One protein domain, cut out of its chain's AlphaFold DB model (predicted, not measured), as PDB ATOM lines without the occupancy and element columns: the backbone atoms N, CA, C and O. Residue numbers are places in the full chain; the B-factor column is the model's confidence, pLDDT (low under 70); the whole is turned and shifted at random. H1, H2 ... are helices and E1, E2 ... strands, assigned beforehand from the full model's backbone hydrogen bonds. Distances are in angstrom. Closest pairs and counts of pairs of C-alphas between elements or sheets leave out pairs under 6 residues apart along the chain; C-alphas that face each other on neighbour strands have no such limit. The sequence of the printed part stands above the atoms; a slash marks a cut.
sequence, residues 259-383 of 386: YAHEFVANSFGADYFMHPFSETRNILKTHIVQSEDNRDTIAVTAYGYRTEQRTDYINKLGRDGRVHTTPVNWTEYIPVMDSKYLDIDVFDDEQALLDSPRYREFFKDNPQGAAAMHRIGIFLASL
ATOM      1  N   TYR A 259      36.716  -9.155 131.987       85.38
ATOM      2  CA  TYR A 259      36.667  -9.224 130.522       85.38
ATOM      3  C   TYR A 259      35.572 -10.169 130.027       85.38
ATOM      4  O   TYR A 259      34.920  -9.879 129.027       85.38
ATOM      5  N   ALA A 260      35.355 -11.288 130.722       85.19
ATOM      6  CA  ALA A 260      34.266 -12.203 130.407       85.19
ATOM      7  C   ALA A 260      32.910 -11.568 130.746       85.19
ATOM      8  O   ALA A 260      31.982 -11.678 129.949       85.19
ATOM      9  N   HIS A 261      32.810 -10.832 131.859       89.44
ATOM     10  CA  HIS A 261      31.614 -10.043 132.187       89.44
ATOM     11  C   HIS A 261      31.291  -9.014 131.096       89.44
ATOM     12  O   HIS A 261      30.158  -8.968 130.615       89.44
ATOM     13  N   GLU A 262      32.280  -8.227 130.658       89.88
ATOM     14  CA  GLU A 262      32.113  -7.260 129.566       89.88
ATOM     15  C   GLU A 262      31.739  -7.962 128.254       89.88
ATOM     16  O   GLU A 262      30.844  -7.494 127.549       89.88
ATOM     17  N   PHE A 263      32.374  -9.090 127.924       87.69
ATOM     18  CA  PHE A 263      32.044  -9.876 126.735       87.69
ATOM     19  C   PHE A 263      30.583 -10.325 126.748       87.69
ATOM     20  O   PHE A 263      29.853 -10.037 125.800       87.69
ATOM     21  N   VAL A 264      30.143 -10.936 127.852       88.31
ATOM     22  CA  VAL A 264      28.767 -11.400 128.030       88.31
ATOM     23  C   VAL A 264      27.779 -10.241 127.902       88.31
ATOM     24  O   VAL A 264      26.829 -10.336 127.128       88.31
ATOM     25  N   ALA A 265      28.022  -9.119 128.587       89.44
ATOM     26  CA  ALA A 265      27.162  -7.938 128.504       89.44
ATOM     27  C   ALA A 265      27.060  -7.390 127.069       89.44
ATOM     28  O   ALA A 265      25.983  -7.010 126.616       89.44
ATOM     29  N   ASN A 266      28.162  -7.389 126.317       88.75
ATOM     30  CA  ASN A 266      28.156  -6.923 124.933       88.75
ATOM     31  C   ASN A 266      27.492  -7.908 123.960       88.75
ATOM     32  O   ASN A 266      26.972  -7.465 122.937       88.75
ATOM     33  N   SER A 267      27.438  -9.205 124.277       84.38
ATOM     34  CA  SER A 267      26.683 -10.195 123.496       84.38
ATOM     35  C   SER A 267      25.159 -10.010 123.576       84.38
ATOM     36  O   SER A 267      24.465 -10.419 122.649       84.38
ATOM     37  N   PHE A 268      24.626  -9.367 124.626       81.62
ATOM     38  CA  PHE A 268      23.207  -8.957 124.686       81.62
ATOM     39  C   PHE A 268      22.887  -7.780 123.753       81.62
ATOM     40  O   PHE A 268      21.730  -7.571 123.396       81.62
ATOM     41  N   GLY A 269      23.905  -7.010 123.361       82.88
ATOM     42  CA  GLY A 269      23.756  -5.770 122.608       82.88
ATOM     43  C   GLY A 269      23.653  -4.536 123.510       82.88
ATOM     44  O   GLY A 269      22.990  -4.528 124.547       82.88
ATOM     45  N   ALA A 270      24.312  -3.454 123.090       84.44
ATOM     46  CA  ALA A 270      24.383  -2.212 123.863       84.44
ATOM     47  C   ALA A 270      23.017  -1.534 124.062       84.44
ATOM     48  O   ALA A 270      22.814  -0.868 125.076       84.44
ATOM     49  N   ASP A 271      22.076  -1.744 123.138       85.44
ATOM     50  CA  ASP A 271      20.734  -1.155 123.184       85.44
ATOM     51  C   ASP A 271      19.957  -1.576 124.434       85.44
ATOM     52  O   ASP A 271      19.165  -0.799 124.964       85.44
ATOM     53  N   TYR A 272      20.223  -2.780 124.953       86.12
ATOM     54  CA  TYR A 272      19.570  -3.269 126.161       86.12
ATOM     55  C   TYR A 272      19.925  -2.418 127.390       86.12
ATOM     56  O   TYR A 272      19.078  -2.166 128.249       86.12
ATOM     57  N   PHE A 273      21.170  -1.948 127.473       89.81
ATOM     58  CA  PHE A 273      21.701  -1.204 128.619       89.81
ATOM     59  C   PHE A 273      21.689   0.312 128.410       89.81
ATOM     60  O   PHE A 273      21.940   1.060 129.348       89.81
ATOM     61  N   MET A 274      21.408   0.766 127.190       90.69
ATOM     62  CA  MET A 274      21.496   2.163 126.791       90.69
ATOM     63  C   MET A 274      20.562   3.072 127.602       90.69
ATOM     64  O   MET A 274      19.369   2.800 127.753       90.69
ATOM     65  N   HIS A 275      21.100   4.212 128.045       91.75
ATOM     66  CA  HIS A 275      20.297   5.289 128.617       91.75
ATOM     67  C   HIS A 275      19.291   5.816 127.564       91.75
ATOM     68  O   HIS A 275      19.718   6.101 126.444       91.75
ATOM     69  N   PRO A 276      18.002   6.053 127.889       92.06
ATOM     70  CA  PRO A 276      16.964   6.404 126.904       92.06
ATOM     71  C   PRO A 276      17.250   7.636 126.032       92.06
ATOM     72  O   PRO A 276      16.759   7.736 124.914       92.06
ATOM     73  N   PHE A 277      18.028   8.587 126.554       92.75
ATOM     74  CA  PHE A 277      18.445   9.793 125.826       92.75
ATOM     75  C   PHE A 277      19.787   9.664 125.093       92.75
ATOM     76  O   PHE A 277      20.227  10.636 124.494       92.75
ATOM     77  N   SER A 278      20.479   8.526 125.168       93.62
ATOM     78  CA  SER A 278      21.739   8.356 124.443       93.62
ATOM     79  C   SER A 278      21.473   8.197 122.950       93.62
ATOM     80  O   SER A 278      20.673   7.365 122.539       93.62
ATOM     81  N   GLU A 279      22.197   8.960 122.139       92.31
ATOM     82  CA  GLU A 279      22.121   8.923 120.673       92.31
ATOM     83  C   GLU A 279      23.450   8.497 120.033       92.31
ATOM     84  O   GLU A 279      23.534   8.277 118.825       92.31
ATOM     85  N   THR A 280      24.513   8.379 120.832       92.88
ATOM     86  CA  THR A 280      25.814   7.875 120.389       92.88
ATOM     87  C   THR A 280      26.015   6.416 120.787       92.88
ATOM     88  O   THR A 280      25.307   5.874 121.636       92.88
ATOM     89  N   ARG A 281      27.040   5.784 120.200       91.56
ATOM     90  CA  ARG A 281      27.483   4.438 120.580       91.56
ATOM     91  C   ARG A 281      27.807   4.396 122.079       91.56
ATOM     92  O   ARG A 281      28.571   5.228 122.563       91.56
ATOM     93  N   ASN A 282      27.239   3.432 122.800       91.94
ATOM     94  CA  ASN A 282      27.502   3.268 124.228       91.94
ATOM     95  C   ASN A 282      28.722   2.382 124.479       91.94
ATOM     96  O   ASN A 282      28.957   1.410 123.759       91.94
ATOM     97  N   ILE A 283      29.467   2.705 125.532       93.12
ATOM     98  CA  ILE A 283      30.490   1.837 126.113       93.12
ATOM     99  C   ILE A 283      29.890   1.191 127.354       93.12
ATOM    100  O   ILE A 283      29.428   1.892 128.253       93.12
ATOM    101  N   LEU A 284      29.898  -0.138 127.391       93.50
ATOM    102  CA  LEU A 284      29.435  -0.907 128.539       93.50
ATOM    103  C   LEU A 284      30.617  -1.197 129.460       93.50
ATOM    104  O   LEU A 284      31.646  -1.696 129.002       93.50
ATOM    105  N   LYS A 285      30.466  -0.903 130.751       92.75
ATOM    106  CA  LYS A 285      31.426  -1.267 131.795       92.75
ATOM    107  C   LYS A 285      30.751  -2.052 132.898       92.75
ATOM    108  O   LYS A 285      29.657  -1.702 133.328       92.75
ATOM    109  N   THR A 286      31.407  -3.117 133.338       92.31
ATOM    110  CA  THR A 286      30.848  -4.065 134.300       92.31
ATOM    111  C   THR A 286      31.579  -3.981 135.627       92.31
ATOM    112  O   THR A 286      32.801  -3.843 135.663       92.31
ATOM    113  N   HIS A 287      30.839  -4.108 136.720       91.06
ATOM    114  CA  HIS A 287      31.400  -4.329 138.046       91.06
ATOM    115  C   HIS A 287      30.637  -5.445 138.749       91.06
ATOM    116  O   HIS A 287      29.423  -5.571 138.583       91.06
ATOM    117  N   ILE A 288      31.358  -6.256 139.518       91.19
ATOM    118  CA  ILE A 288      30.773  -7.341 140.302       91.19
ATOM    119  C   ILE A 288      30.027  -6.735 141.489       91.19
ATOM    120  O   ILE A 288      30.539  -5.843 142.166       91.19
ATOM    121  N   VAL A 289      28.813  -7.223 141.717       91.25
ATOM    122  CA  VAL A 289      27.966  -6.868 142.860       91.25
ATOM    123  C   VAL A 289      27.955  -8.013 143.867       91.25
ATOM    124  O   VAL A 289      28.082  -7.776 145.064       91.25
ATOM    125  N   GLN A 290      27.837  -9.250 143.376       89.56
ATOM    126  CA  GLN A 290      27.812 -10.470 144.180       89.56
ATOM    127  C   GLN A 290      28.363 -11.639 143.354       89.56
ATOM    128  O   GLN A 290      28.141 -11.685 142.147       89.56
ATOM    129  N   SER A 291      29.068 -12.570 143.993       88.38
ATOM    130  CA  SER A 291      29.602 -13.784 143.363       88.38
ATOM    131  C   SER A 291      29.420 -14.958 144.320       88.38
ATOM    132  O   SER A 291      30.191 -15.109 145.266       88.38
ATOM    133  N   GLU A 292      28.385 -15.766 144.106       85.06
ATOM    134  CA  GLU A 292      28.013 -16.896 144.967       85.06
ATOM    135  C   GLU A 292      27.391 -18.017 144.119       85.06
ATOM    136  O   GLU A 292      26.811 -17.753 143.071       85.06
ATOM    137  N   ASP A 293      27.508 -19.275 144.556       84.06
ATOM    138  CA  ASP A 293      26.853 -20.438 143.930       84.06
ATOM    139  C   ASP A 293      27.082 -20.579 142.407       84.06
ATOM    140  O   ASP A 293      26.149 -20.846 141.646       84.06
ATOM    141  N   ASN A 294      28.329 -20.405 141.946       85.62
ATOM    142  CA  ASN A 294      28.701 -20.394 140.519       85.62
ATOM    143  C   ASN A 294      27.933 -19.347 139.687       85.62
ATOM    144  O   ASN A 294      27.746 -19.512 138.480       85.62
ATOM    145  N   ARG A 295      27.479 -18.264 140.325       87.75
ATOM    146  CA  ARG A 295      26.817 -17.136 139.677       87.75
ATOM    147  C   ARG A 295      27.500 -15.830 140.047       87.75
ATOM    148  O   ARG A 295      27.595 -15.475 141.220       87.75
ATOM    149  N   ASP A 296      27.837 -15.061 139.022       89.94
ATOM    150  CA  ASP A 296      28.272 -13.677 139.161       89.94
ATOM    151  C   ASP A 296      27.094 -12.747 138.842       89.94
ATOM    152  O   ASP A 296      26.560 -12.749 137.734       89.94
ATOM    153  N   THR A 297      26.683 -11.928 139.808       91.50
ATOM    154  CA  THR A 297      25.763 -10.805 139.589       91.50
ATOM    155  C   THR A 297      26.588  -9.560 139.328       91.50
ATOM    156  O   THR A 297      27.350  -9.108 140.189       91.50
ATOM    157  N   ILE A 298      26.425  -8.983 138.144       92.62
ATOM    158  CA  ILE A 298      27.158  -7.799 137.714       92.62
ATOM    159  C   ILE A 298      26.209  -6.632 137.482       92.62
ATOM    160  O   ILE A 298      25.062  -6.803 137.074       92.62
ATOM    161  N   ALA A 299      26.710  -5.424 137.687       93.50
ATOM    162  CA  ALA A 299      26.062  -4.215 137.220       93.50
ATOM    163  C   ALA A 299      26.796  -3.690 135.984       93.50
ATOM    164  O   ALA A 299      28.005  -3.440 135.991       93.50
ATOM    165  N   VAL A 300      26.029  -3.553 134.910       94.38
ATOM    166  CA  VAL A 300      26.444  -3.087 133.595       94.38
ATOM    167  C   VAL A 300      26.043  -1.624 133.471       94.38
ATOM    168  O   VAL A 300      24.860  -1.300 133.369       94.38
ATOM    169  N   THR A 301      27.032  -0.740 133.473       94.50
ATOM    170  CA  THR A 301      26.850   0.695 133.253       94.50
ATOM    171  C   THR A 301      27.106   1.015 131.788       94.50
ATOM    172  O   THR A 301      28.225   0.844 131.301       94.50
ATOM    173  N   ALA A 302      26.082   1.492 131.085       94.62
ATOM    174  CA  ALA A 302      26.217   2.026 129.740       94.62
ATOM    175  C   ALA A 302      26.540   3.517 129.806       94.62
ATOM    176  O   ALA A 302      25.837   4.280 130.466       94.62
ATOM    177  N   TYR A 303      27.588   3.929 129.104       94.62
ATOM    178  CA  TYR A 303      27.994   5.323 128.978       94.62
ATOM    179  C   TYR A 303      27.899   5.781 127.524       94.62
ATOM    180  O   TYR A 303      28.519   5.183 126.641       94.62
ATOM    181  N   GLY A 304      27.185   6.878 127.292       94.94
ATOM    182  CA  GLY A 304      26.998   7.477 125.975       94.94
ATOM    183  C   GLY A 304      26.727   8.972 126.071       94.94
ATOM    184  O   GLY A 304      26.912   9.588 127.121       94.94
ATOM    185  N   TYR A 305      26.286   9.574 124.970       96.31
ATOM    186  CA  TYR A 305      25.965  10.994 124.906       96.31
ATOM    187  C   TYR A 305      24.575  11.199 124.325       96.31
ATOM    188  O   TYR A 305      24.231  10.631 123.286       96.31
ATOM    189  N   ARG A 306      23.798  12.074 124.963       96.44
ATOM    190  CA  ARG A 306      22.646  12.698 124.307       96.44
ATOM    191  C   ARG A 306      23.131  13.841 123.431       96.44
ATOM    192  O   ARG A 306      24.126  14.488 123.784       96.44
ATOM    193  N   THR A 307      22.436  14.108 122.329       96.06
ATOM    194  CA  THR A 307      22.773  15.251 121.482       96.06
ATOM    195  C   THR A 307      21.783  16.399 121.622       96.06
ATOM    196  O   THR A 307      20.581  16.198 121.762       96.06
ATOM    197  N   GLU A 308      22.294  17.628 121.612       96.50
ATOM    198  CA  GLU A 308      21.481  18.842 121.594       96.50
ATOM    199  C   GLU A 308      21.944  19.754 120.454       96.50
ATOM    200  O   GLU A 308      23.130  20.051 120.314       96.50
ATOM    201  N   GLN A 309      21.011  20.210 119.618       96.75
ATOM    202  CA  GLN A 309      21.318  21.156 118.545       96.75
ATOM    203  C   GLN A 309      21.493  22.567 119.117       96.75
ATOM    204  O   GLN A 309      20.630  23.081 119.832       96.75
ATOM    205  N   ARG A 310      22.612  23.205 118.782       97.12
ATOM    206  CA  ARG A 310      22.982  24.561 119.193       97.12
ATOM    207  C   ARG A 310      23.299  25.408 117.968       97.12
ATOM    208  O   ARG A 310      23.673  24.891 116.916       97.12
ATOM    209  N   THR A 311      23.204  26.723 118.123       97.25
ATOM    210  CA  THR A 311      23.580  27.680 117.080       97.25
ATOM    211  C   THR A 311      24.480  28.743 117.682       97.25
ATOM    212  O   THR A 311      24.077  29.452 118.603       97.25
ATOM    213  N   ASP A 312      25.678  28.882 117.124       97.00
ATOM    214  CA  ASP A 312      26.580  29.984 117.440       97.00
ATOM    215  C   ASP A 312      26.455  31.062 116.363       97.00
ATOM    216  O   ASP A 312      26.403  30.773 115.168       97.00
ATOM    217  N   TYR A 313      26.426  32.321 116.779       96.75
ATOM    218  CA  TYR A 313      26.289  33.464 115.883       96.75
ATOM    219  C   TYR A 313      27.642  34.160 115.726       96.75
ATOM    220  O   TYR A 313      28.149  34.766 116.669       96.75
ATOM    221  N   ILE A 314      28.239  34.073 114.533       96.62
ATOM    222  CA  ILE A 314      29.576  34.610 114.252       96.62
ATOM    223  C   ILE A 314      29.474  35.825 113.337       96.62
ATOM    224  O   ILE A 314      28.922  35.758 112.243       96.62
ATOM    225  N   ASN A 315      30.061  36.941 113.760       95.88
ATOM    226  CA  ASN A 315      30.069  38.170 112.975       95.88
ATOM    227  C   ASN A 315      31.153  38.120 111.883       95.88
ATOM    228  O   ASN A 315      32.326  37.858 112.163       95.88
ATOM    229  N   LYS A 316      30.768  38.395 110.634       93.50
ATOM    230  CA  LYS A 316      31.641  38.446 109.453       93.50
ATOM    231  C   LYS A 316      31.433  39.753 108.694       93.50
ATOM    232  O   LYS A 316      30.306  40.193 108.495       93.50
ATOM    233  N   LEU A 317      32.523  40.373 108.248       94.75
ATOM    234  CA  LEU A 317      32.464  41.579 107.422       94.75
ATOM    235  C   LEU A 317      32.152  41.203 105.966       94.75
ATOM    236  O   LEU A 317      32.889  40.429 105.349       94.75
ATOM    237  N   GLY A 318      31.066  41.752 105.428       91.44
ATOM    238  CA  GLY A 318      30.700  41.643 104.022       91.44
ATOM    239  C   GLY A 318      31.457  42.640 103.147       91.44
ATOM    240  O   GLY A 318      31.921  43.686 103.601       91.44
ATOM    241  N   ARG A 319      31.564  42.336 101.851       91.19
ATOM    242  CA  ARG A 319      32.091  43.268 100.835       91.19
ATOM    243  C   ARG A 319      31.155  44.453 100.576       91.19
ATOM    244  O   ARG A 319      31.556  45.400  99.909       91.19
ATOM    245  N   ASP A 320      29.948  44.422 101.136       89.94
ATOM    246  CA  ASP A 320      29.041  45.565 101.244       89.94
ATOM    247  C   ASP A 320      29.462  46.572 102.336       89.94
ATOM    248  O   ASP A 320      28.813  47.602 102.509       89.94
ATOM    249  N   GLY A 321      30.537  46.280 103.081       89.25
ATOM    250  CA  GLY A 321      31.064  47.120 104.154       89.25
ATOM    251  C   GLY A 321      30.313  46.986 105.480       89.25
ATOM    252  O   GLY A 321      30.607  47.736 106.412       89.25
ATOM    253  N   ARG A 322      29.354  46.055 105.592       92.25
ATOM    254  CA  ARG A 322      28.566  45.822 106.810       92.25
ATOM    255  C   ARG A 322      28.987  44.533 107.498       92.25
ATOM    256  O   ARG A 322      29.458  43.587 106.870       92.25
ATOM    257  N   VAL A 323      28.819  44.497 108.816       93.88
ATOM    258  CA  VAL A 323      28.982  43.267 109.591       93.88
ATOM    259  C   VAL A 323      27.675  42.490 109.529       93.88
ATOM    260  O   VAL A 323      26.620  43.027 109.855       93.88
ATOM    261  N   HIS A 324      27.764  41.227 109.132       94.44
ATOM    262  CA  HIS A 324      26.647  40.292 109.087       94.44
ATOM    263  C   HIS A 324      26.877  39.165 110.080       94.44
ATOM    264  O   HIS A 324      28.009  38.724 110.285       94.44
ATOM    265  N   THR A 325      25.799  38.679 110.678       95.50
ATOM    266  CA  THR A 325      25.851  37.577 111.634       95.50
ATOM    267  C   THR A 325      25.545  36.267 110.915       95.50
ATOM    268  O   THR A 325      24.422  36.039 110.471       95.50
ATOM    269  N   THR A 326      26.546  35.399 110.807       95.00
ATOM    270  CA  THR A 326      26.432  34.067 110.211       95.00
ATOM    271  C   THR A 326      26.127  33.043 111.314       95.00
ATOM    272  O   THR A 326      26.979  32.842 112.184       95.00
ATOM    273  N   PRO A 327      24.947  32.393 111.317       96.81
ATOM    274  CA  PRO A 327      24.657  31.295 112.230       96.81
ATOM    275  C   PRO A 327      25.441  30.042 111.827       96.81
ATOM    276  O   PRO A 327      25.500  29.685 110.649       96.81
ATOM    277  N   VAL A 328      26.013  29.356 112.809       97.88
ATOM    278  CA  VAL A 328      26.684  28.066 112.650       97.88
ATOM    279  C   VAL A 328      26.000  27.062 113.567       97.88
ATOM    280  O   VAL A 328      26.118  27.151 114.789       97.88
ATOM    281  N   ASN A 329      25.264  26.121 112.976       97.06
ATOM    282  CA  ASN A 329      24.603  25.050 113.716       97.06
ATOM    283  C   ASN A 329      25.617  23.962 114.070       97.06
ATOM    284  O   ASN A 329      26.395  23.530 113.216       97.06
ATOM    285  N   TRP A 330      25.601  23.515 115.319       97.50
ATOM    286  CA  TRP A 330      26.488  22.476 115.819       97.50
ATOM    287  C   TRP A 330      25.775  21.579 116.828       97.50
ATOM    288  O   TRP A 330      24.795  21.974 117.457       97.50
ATOM    289  N   THR A 331      26.284  20.360 116.972       97.31
ATOM    290  CA  THR A 331      25.743  19.363 117.896       97.31
ATOM    291  C   THR A 331      26.557  19.359 119.185       97.31
ATOM    292  O   THR A 331      27.763  19.108 119.151       97.31
ATOM    293  N   GLU A 332      25.908  19.632 120.313       97.06
ATOM    294  CA  GLU A 332      26.466  19.450 121.651       97.06
ATOM    295  C   GLU A 332      26.264  18.008 122.113       97.06
ATOM    296  O   GLU A 332      25.181  17.452 121.951       97.06
ATOM    297  N   TYR A 333      27.303  17.413 122.698       96.75
ATOM    298  CA  TYR A 333      27.278  16.052 123.223       96.75
ATOM    299  C   TYR A 333      27.344  16.104 124.747       96.75
ATOM    300  O   TYR A 333      28.355  16.522 125.310       96.75
ATOM    301  N   ILE A 334      26.273  15.679 125.418       96.19
ATOM    302  CA  ILE A 334      26.159  15.720 126.883       96.19
ATOM    303  C   ILE A 334      26.177  14.282 127.411       96.19
ATOM    304  O   ILE A 334      25.347  13.480 126.975       96.19
ATOM    305  N   PRO A 335      27.108  13.928 128.315       95.56
ATOM    306  CA  PRO A 335      27.259  12.556 128.777       95.56
ATOM    307  C   PRO A 335      26.032  12.102 129.567       95.56
ATOM    308  O   PRO A 335      25.505  12.832 130.407       95.56
ATOM    309  N   VAL A 336      25.604  10.873 129.308       96.19
ATOM    310  CA  VAL A 336      24.523  10.184 130.012       96.19
ATOM    311  C   VAL A 336      24.983   8.779 130.377       96.19
ATOM    312  O   VAL A 336      25.794   8.176 129.672       96.19
ATOM    313  N   MET A 337      24.480   8.263 131.494       94.62
ATOM    314  CA  MET A 337      24.778   6.909 131.939       94.62
ATOM    315  C   MET A 337      23.547   6.260 132.554       94.62
ATOM    316  O   MET A 337      22.751   6.946 133.193       94.62
ATOM    317  N   ASP A 338      23.412   4.957 132.356       93.75
ATOM    318  CA  ASP A 338      22.410   4.123 133.018       93.75
ATOM    319  C   ASP A 338      23.060   2.810 133.457       93.75
ATOM    320  O   ASP A 338      24.026   2.360 132.836       93.75
ATOM    321  N   SER A 339      22.549   2.206 134.527       93.12
ATOM    322  CA  SER A 339      23.083   0.962 135.084       93.12
ATOM    323  C   SER A 339      21.973  -0.065 135.235       93.12
ATOM    324  O   SER A 339      20.958   0.192 135.880       93.12
ATOM    325  N   LYS A 340      22.187  -1.260 134.681       92.62
ATOM    326  CA  LYS A 340      21.291  -2.410 134.859       92.62
ATOM    327  C   LYS A 340      22.079  -3.616 135.332       92.62
ATOM    328  O   LYS A 340      23.290  -3.685 135.148       92.62
ATOM    329  N   TYR A 341      21.384  -4.566 135.933       91.56
ATOM    330  CA  TYR A 341      22.000  -5.765 136.481       91.56
ATOM    331  C   TYR A 341      21.889  -6.935 135.506       91.56
ATOM    332  O   TYR A 341      20.934  -7.017 134.730       91.56
ATOM    333  N   LEU A 342      22.872  -7.826 135.555       90.75
ATOM    334  CA  LEU A 342      22.918  -9.060 134.788       90.75
ATOM    335  C   LEU A 342      23.458 -10.179 135.682       90.75
ATOM    336  O   LEU A 342      24.489 -10.013 136.329       90.75
ATOM    337  N   ASP A 343      22.777 -11.316 135.674       90.44
ATOM    338  CA  ASP A 343      23.220 -12.539 136.332       90.44
ATOM    339  C   ASP A 343      23.932 -13.418 135.306       90.44
ATOM    340  O   ASP A 343      23.401 -13.644 134.216       90.44
ATOM    341  N   ILE A 344      25.102 -13.940 135.658       90.12
ATOM    342  CA  ILE A 344      25.908 -14.825 134.818       90.12
ATOM    343  C   ILE A 344      26.132 -16.124 135.582       90.12
ATOM    344  O   ILE A 344      26.930 -16.163 136.515       90.12
ATOM    345  N   ASP A 345      25.437 -17.189 135.189       88.94
ATOM    346  CA  ASP A 345      25.726 -18.534 135.679       88.94
ATOM    347  C   ASP A 345      26.922 -19.116 134.907       88.94
ATOM    348  O   ASP A 345      26.968 -19.083 133.667       88.94
ATOM    349  N   VAL A 346      27.874 -19.669 135.652       86.38
ATOM    350  CA  VAL A 346      29.130 -20.231 135.156       86.38
ATOM    351  C   VAL A 346      29.088 -21.750 135.285       86.38
ATOM    352  O   VAL A 346      28.810 -22.290 136.356       86.38
ATOM    353  N   PHE A 347      29.373 -22.448 134.187       85.56
ATOM    354  CA  PHE A 347      29.409 -23.908 134.133       85.56
ATOM    355  C   PHE A 347      30.817 -24.389 133.792       85.56
ATOM    356  O   PHE A 347      31.527 -23.730 133.035       85.56
ATOM    357  N   ASP A 348      31.207 -25.548 134.324       80.56
ATOM    358  CA  ASP A 348      32.545 -26.111 134.102       80.56
ATOM    359  C   ASP A 348      32.787 -26.480 132.630       80.56
ATOM    360  O   ASP A 348      33.892 -26.318 132.110       80.56
ATOM    361  N   ASP A 349      31.745 -26.960 131.945       81.81
ATOM    362  CA  ASP A 349      31.791 -27.322 130.534       81.81
ATOM    363  C   ASP A 349      30.425 -27.168 129.835       81.81
ATOM    364  O   ASP A 349      29.388 -26.874 130.442       81.81
ATOM    365  N   GLU A 350      30.430 -27.347 128.512       80.62
ATOM    366  CA  GLU A 350      29.226 -27.246 127.684       80.62
ATOM    367  C   GLU A 350      28.186 -28.319 128.040       80.62
ATOM    368  O   GLU A 350      26.984 -28.068 127.955       80.62
ATOM    369  N   GLN A 351      28.621 -29.504 128.462       81.50
ATOM    370  CA  GLN A 351      27.712 -30.596 128.786       81.50
ATOM    371  C   GLN A 351      26.951 -30.308 130.088       81.50
ATOM    372  O   GLN A 351      25.729 -30.454 130.124       81.50
ATOM    373  N   ALA A 352      27.635 -29.790 131.109       81.94
ATOM    374  CA  ALA A 352      27.052 -29.334 132.365       81.94
ATOM    375  C   ALA A 352      26.006 -28.229 132.146       81.94
ATOM    376  O   ALA A 352      24.932 -28.262 132.754       81.94
ATOM    377  N   LEU A 353      26.268 -27.291 131.227       82.31
ATOM    378  CA  LEU A 353      25.294 -26.273 130.826       82.31
ATOM    379  C   LEU A 353      24.030 -26.907 130.218       82.31
ATOM    380  O   LEU A 353      22.917 -26.599 130.653       82.31
ATOM    381  N   LEU A 354      24.194 -27.794 129.228       79.81
ATOM    382  CA  LEU A 354      23.088 -28.457 128.515       79.81
ATOM    383  C   LEU A 354      22.254 -29.376 129.425       79.81
ATOM    384  O   LEU A 354      21.052 -29.580 129.198       79.81
ATOM    385  N   ASP A 355      22.888 -29.935 130.453       81.81
ATOM    386  CA  ASP A 355      22.252 -30.791 131.446       81.81
ATOM    387  C   ASP A 355      21.572 -30.011 132.572       81.81
ATOM    388  O   ASP A 355      20.712 -30.571 133.262       81.81
ATOM    389  N   SER A 356      21.872 -28.716 132.714       80.94
ATOM    390  CA  SER A 356      21.284 -27.890 133.761       80.94
ATOM    391  C   SER A 356      19.752 -27.790 133.618       80.94
ATOM    392  O   SER A 356      19.235 -27.540 132.519       80.94
ATOM    393  N   PRO A 357      18.990 -27.946 134.722       78.75
ATOM    394  CA  PRO A 357      17.535 -27.789 134.703       78.75
ATOM    395  C   PRO A 357      17.111 -26.422 134.161       78.75
ATOM    396  O   PRO A 357      16.212 -26.345 133.331       78.75
ATOM    397  N   ARG A 358      17.836 -25.361 134.543       75.44
ATOM    398  CA  ARG A 358      17.576 -23.980 134.117       75.44
ATOM    399  C   ARG A 358      17.698 -23.807 132.601       75.44
ATOM    400  O   ARG A 358      16.829 -23.186 131.999       75.44
ATOM    401  N   TYR A 359      18.728 -24.380 131.970       77.25
ATOM    402  CA  TYR A 359      18.868 -24.343 130.511       77.25
ATOM    403  C   TYR A 359      17.738 -25.108 129.813       77.25
ATOM    404  O   TYR A 359      17.150 -24.612 128.850       77.25
ATOM    405  N   ARG A 360      17.407 -26.308 130.308       74.38
ATOM    406  CA  ARG A 360      16.364 -27.156 129.715       74.38
ATOM    407  C   ARG A 360      14.982 -26.506 129.815       74.38
ATOM    408  O   ARG A 360      14.329 -26.373 128.787       74.38
ATOM    409  N   GLU A 361      14.588 -26.032 130.993       73.00
ATOM    410  CA  GLU A 361      13.303 -25.351 131.210       73.00
ATOM    411  C   GLU A 361      13.142 -24.118 130.308       73.00
ATOM    412  O   GLU A 361      12.063 -23.861 129.779       73.00
ATOM    413  N   PHE A 362      14.216 -23.351 130.103       68.75
ATOM    414  CA  PHE A 362      14.126 -22.083 129.383       68.75
ATOM    415  C   PHE A 362      14.207 -22.242 127.858       68.75
ATOM    416  O   PHE A 362      13.443 -21.608 127.134       68.75
ATOM    417  N   PHE A 363      15.101 -23.101 127.354       69.50
ATOM    418  CA  PHE A 363      15.345 -23.237 125.913       69.50
ATOM    419  C   PHE A 363      14.619 -24.413 125.253       69.50
ATOM    420  O   PHE A 363      14.339 -24.328 124.056       69.50
ATOM    421  N   LYS A 364      14.300 -25.501 125.974       63.19
ATOM    422  CA  LYS A 364      13.512 -26.608 125.393       63.19
ATOM    423  C   LYS A 364      12.011 -26.370 125.492       63.19
ATOM    424  O   LYS A 364      11.309 -26.654 124.524       63.19
ATOM    425  N   ASP A 365      11.534 -25.837 126.615       57.69
ATOM    426  CA  ASP A 365      10.095 -25.817 126.912       57.69
ATOM    427  C   ASP A 365       9.409 -24.480 126.578       57.69
ATOM    428  O   ASP A 365       8.179 -24.419 126.528       57.69
ATOM    429  N   ASN A 366      10.164 -23.406 126.295       54.69
ATOM    430  CA  ASN A 366       9.586 -22.104 125.942       54.69
ATOM    431  C   ASN A 366      10.432 -21.283 124.937       54.69
ATOM    432  O   ASN A 366      11.064 -20.292 125.309       54.69
ATOM    433  N   PRO A 367      10.404 -21.618 123.632       53.78
ATOM    434  CA  PRO A 367      11.207 -20.944 122.604       53.78
ATOM    435  C   PRO A 367      10.895 -19.445 122.410       53.78
ATOM    436  O   PRO A 367      11.673 -18.745 121.769       53.78
ATOM    437  N   GLN A 368       9.789 -18.927 122.966       49.00
ATOM    438  CA  GLN A 368       9.449 -17.494 122.944       49.00
ATOM    439  C   GLN A 368       9.975 -16.716 124.168       49.00
ATOM    440  O   GLN A 368      10.005 -15.488 124.135       49.00
ATOM    441  N   GLY A 369      10.440 -17.399 125.226       47.59
ATOM    442  CA  GLY A 369      11.055 -16.785 126.414       47.59
ATOM    443  C   GLY A 369      12.497 -16.302 126.207       47.59
ATOM    444  O   GLY A 369      13.031 -15.586 127.053       47.59
ATOM    445  N   ALA A 370      13.104 -16.635 125.063       50.25
ATOM    446  CA  ALA A 370      14.508 -16.405 124.707       50.25
ATOM    447  C   ALA A 370      14.984 -14.935 124.732       50.25
ATOM    448  O   ALA A 370      16.174 -14.685 124.599       50.25
ATOM    449  N   ALA A 371      14.094 -13.956 124.926       55.16
ATOM    450  CA  ALA A 371      14.470 -12.546 125.029       55.16
ATOM    451  C   ALA A 371      15.133 -12.164 126.371       55.16
ATOM    452  O   ALA A 371      15.736 -11.099 126.461       55.16
ATOM    453  N   ALA A 372      15.009 -12.990 127.420       63.72
ATOM    454  CA  ALA A 372      15.507 -12.663 128.766       63.72
ATOM    455  C   ALA A 372      16.758 -13.451 129.198       63.72
ATOM    456  O   ALA A 372      17.295 -13.194 130.278       63.72
ATOM    457  N   MET A 373      17.210 -14.417 128.389       75.25
ATOM    458  CA  MET A 373      18.326 -15.298 128.726       75.25
ATOM    459  C   MET A 373      19.139 -15.644 127.480       75.25
ATOM    460  O   MET A 373      18.577 -16.062 126.471       75.25
ATOM    461  N   HIS A 374      20.459 -15.488 127.557       78.38
ATOM    462  CA  HIS A 374      21.377 -15.701 126.443       78.38
ATOM    463  C   HIS A 374      22.424 -16.751 126.816       78.38
ATOM    464  O   HIS A 374      23.062 -16.671 127.867       78.38
ATOM    465  N   ARG A 375      22.612 -17.730 125.925       82.56
ATOM    466  CA  ARG A 375      23.722 -18.682 125.997       82.56
ATOM    467  C   ARG A 375      24.933 -18.085 125.293       82.56
ATOM    468  O   ARG A 375      24.842 -17.743 124.116       82.56
ATOM    469  N   ILE A 376      26.063 -18.020 125.987       80.38
ATOM    470  CA  ILE A 376      27.313 -17.472 125.458       80.38
ATOM    471  C   ILE A 376      28.441 -18.434 125.842       80.38
ATOM    472  O   ILE A 376      28.969 -18.392 126.949       80.38
ATOM    473  N   GLY A 377      28.777 -19.362 124.941       79.75
ATOM    474  CA  GLY A 377      29.719 -20.446 125.238       79.75
ATOM    475  C   GLY A 377      29.217 -21.344 126.376       79.75
ATOM    476  O   GLY A 377      28.168 -21.982 126.238       79.75
ATOM    477  N   ILE A 378      29.978 -21.369 127.476       81.56
ATOM    478  CA  ILE A 378      29.671 -22.067 128.740       81.56
ATOM    479  C   ILE A 378      28.899 -21.193 129.744       81.56
ATOM    480  O   ILE A 378      28.635 -21.635 130.854       81.56
ATOM    481  N   PHE A 379      28.547 -19.958 129.381       85.81
ATOM    482  CA  PHE A 379      27.814 -19.041 130.251       85.81
ATOM    483  C   PHE A 379      26.327 -19.039 129.928       85.81
ATOM    484  O   PHE A 379      25.922 -19.057 128.756       85.81
ATOM    485  N   LEU A 380      25.521 -18.938 130.980       86.56
ATOM    486  CA  LEU A 380      24.101 -18.637 130.882       86.56
ATOM    487  C   LEU A 380      23.853 -17.297 131.555       86.56
ATOM    488  O   LEU A 380      23.954 -17.171 132.771       86.56
ATOM    489  N   ALA A 381      23.539 -16.289 130.757       87.31
ATOM    490  CA  ALA A 381      23.321 -14.951 131.265       87.31
ATOM    491  C   ALA A 381      21.836 -14.604 131.237       87.31
ATOM    492  O   ALA A 381      21.134 -14.932 130.278       87.31
ATOM    493  N   SER A 382      21.347 -13.950 132.284       86.31
ATOM    494  CA  SER A 382      19.937 -13.590 132.423       86.31
ATOM    495  C   SER A 382      19.750 -12.311 133.212       86.31
ATOM    496  O   SER A 382      20.590 -11.930 134.019       86.31
ATOM    497  N   LEU A 383      18.619 -11.658 132.997       81.38
ATOM    498  CA  LEU A 383      18.254 -10.475 133.763       81.38
ATOM    499  C   LEU A 383      17.715 -10.903 135.132       81.38
ATOM    500  O   LEU A 383      16.862 -11.800 135.174       81.38
TER     501      LEU A 383
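This is residues 259 to 383 of the 386 residues of an uncharacterized protein of Clostridiaceae bacterium (UniProt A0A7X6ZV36). A very long, twisted hairpin of E2 and E3 forms an arm reaching from a small body, where E1, E5 and E4 widen the sheet and the sheet curls round H1. H2 packs on the sheet, H3 and H4 lie at the end farthest from the arm's tip, and residues 364 to 369 stick out. The printed part has 125 residues with four named helices and five named strands, in the order H1, H2, E1, E2, E3, H3, H4, E4, E5; the class is mixed, and the sheet E1 - E2 - E3 - E5 - E4 is antiparallel. It is extended, with a radius of gyration of the C-alphas of 23.5 A and spans of 83 by 29 by 18 A.

E2, residues 295 to 317, and E3, residues 323 to 346, form a hairpin, with N 310 and O 330 within hydrogen-bond range at 2.8 A. E1, residues 283 to 292, adds a meander, each strand the antiparallel neighbour of the one before; N 287 and O 299 are 3.0 A apart. E3 bends by 52 degrees at residue 343, whose N is 2.8 A from O 382 of E5, residues 379 to 382. E5 and E4, residues 373 to 376, form a hairpin, with N 374 and O 381 2.9 A apart. The twisted sheet curls round H1, residues 259 to 267; the closest C-alphas of H1 and E1, Glu 262 and Thr 286, are 5.8 A apart. H2, residues 270 to 273, is on the sheet at a height of 7.8 A. H3, residues 350 to 355, and H4, residues 357 to 363, only graze it; they are close but not clearly touching, the closest C-alphas, Leu 353 and Tyr 359, being 6.7 A apart. Every O i to N i+4 pair is within hydrogen-bond range in H1, H3 and H4; H2 is too short for one.

E3 is 68.5 A long, E2 67.2 A, E1 26.7 A and H1 12.2 A. H1 begins at C-alpha 259 (36.667, -9.224, 130.522), E2 ends at C-alpha 317 (32.464, 41.579, 107.422).

The farthest C-alphas, Gly 321 and Asp 355, are 83.0 A apart. The printed part has no cut, and no link is long. Residues 362 to 372 are under pLDDT 70.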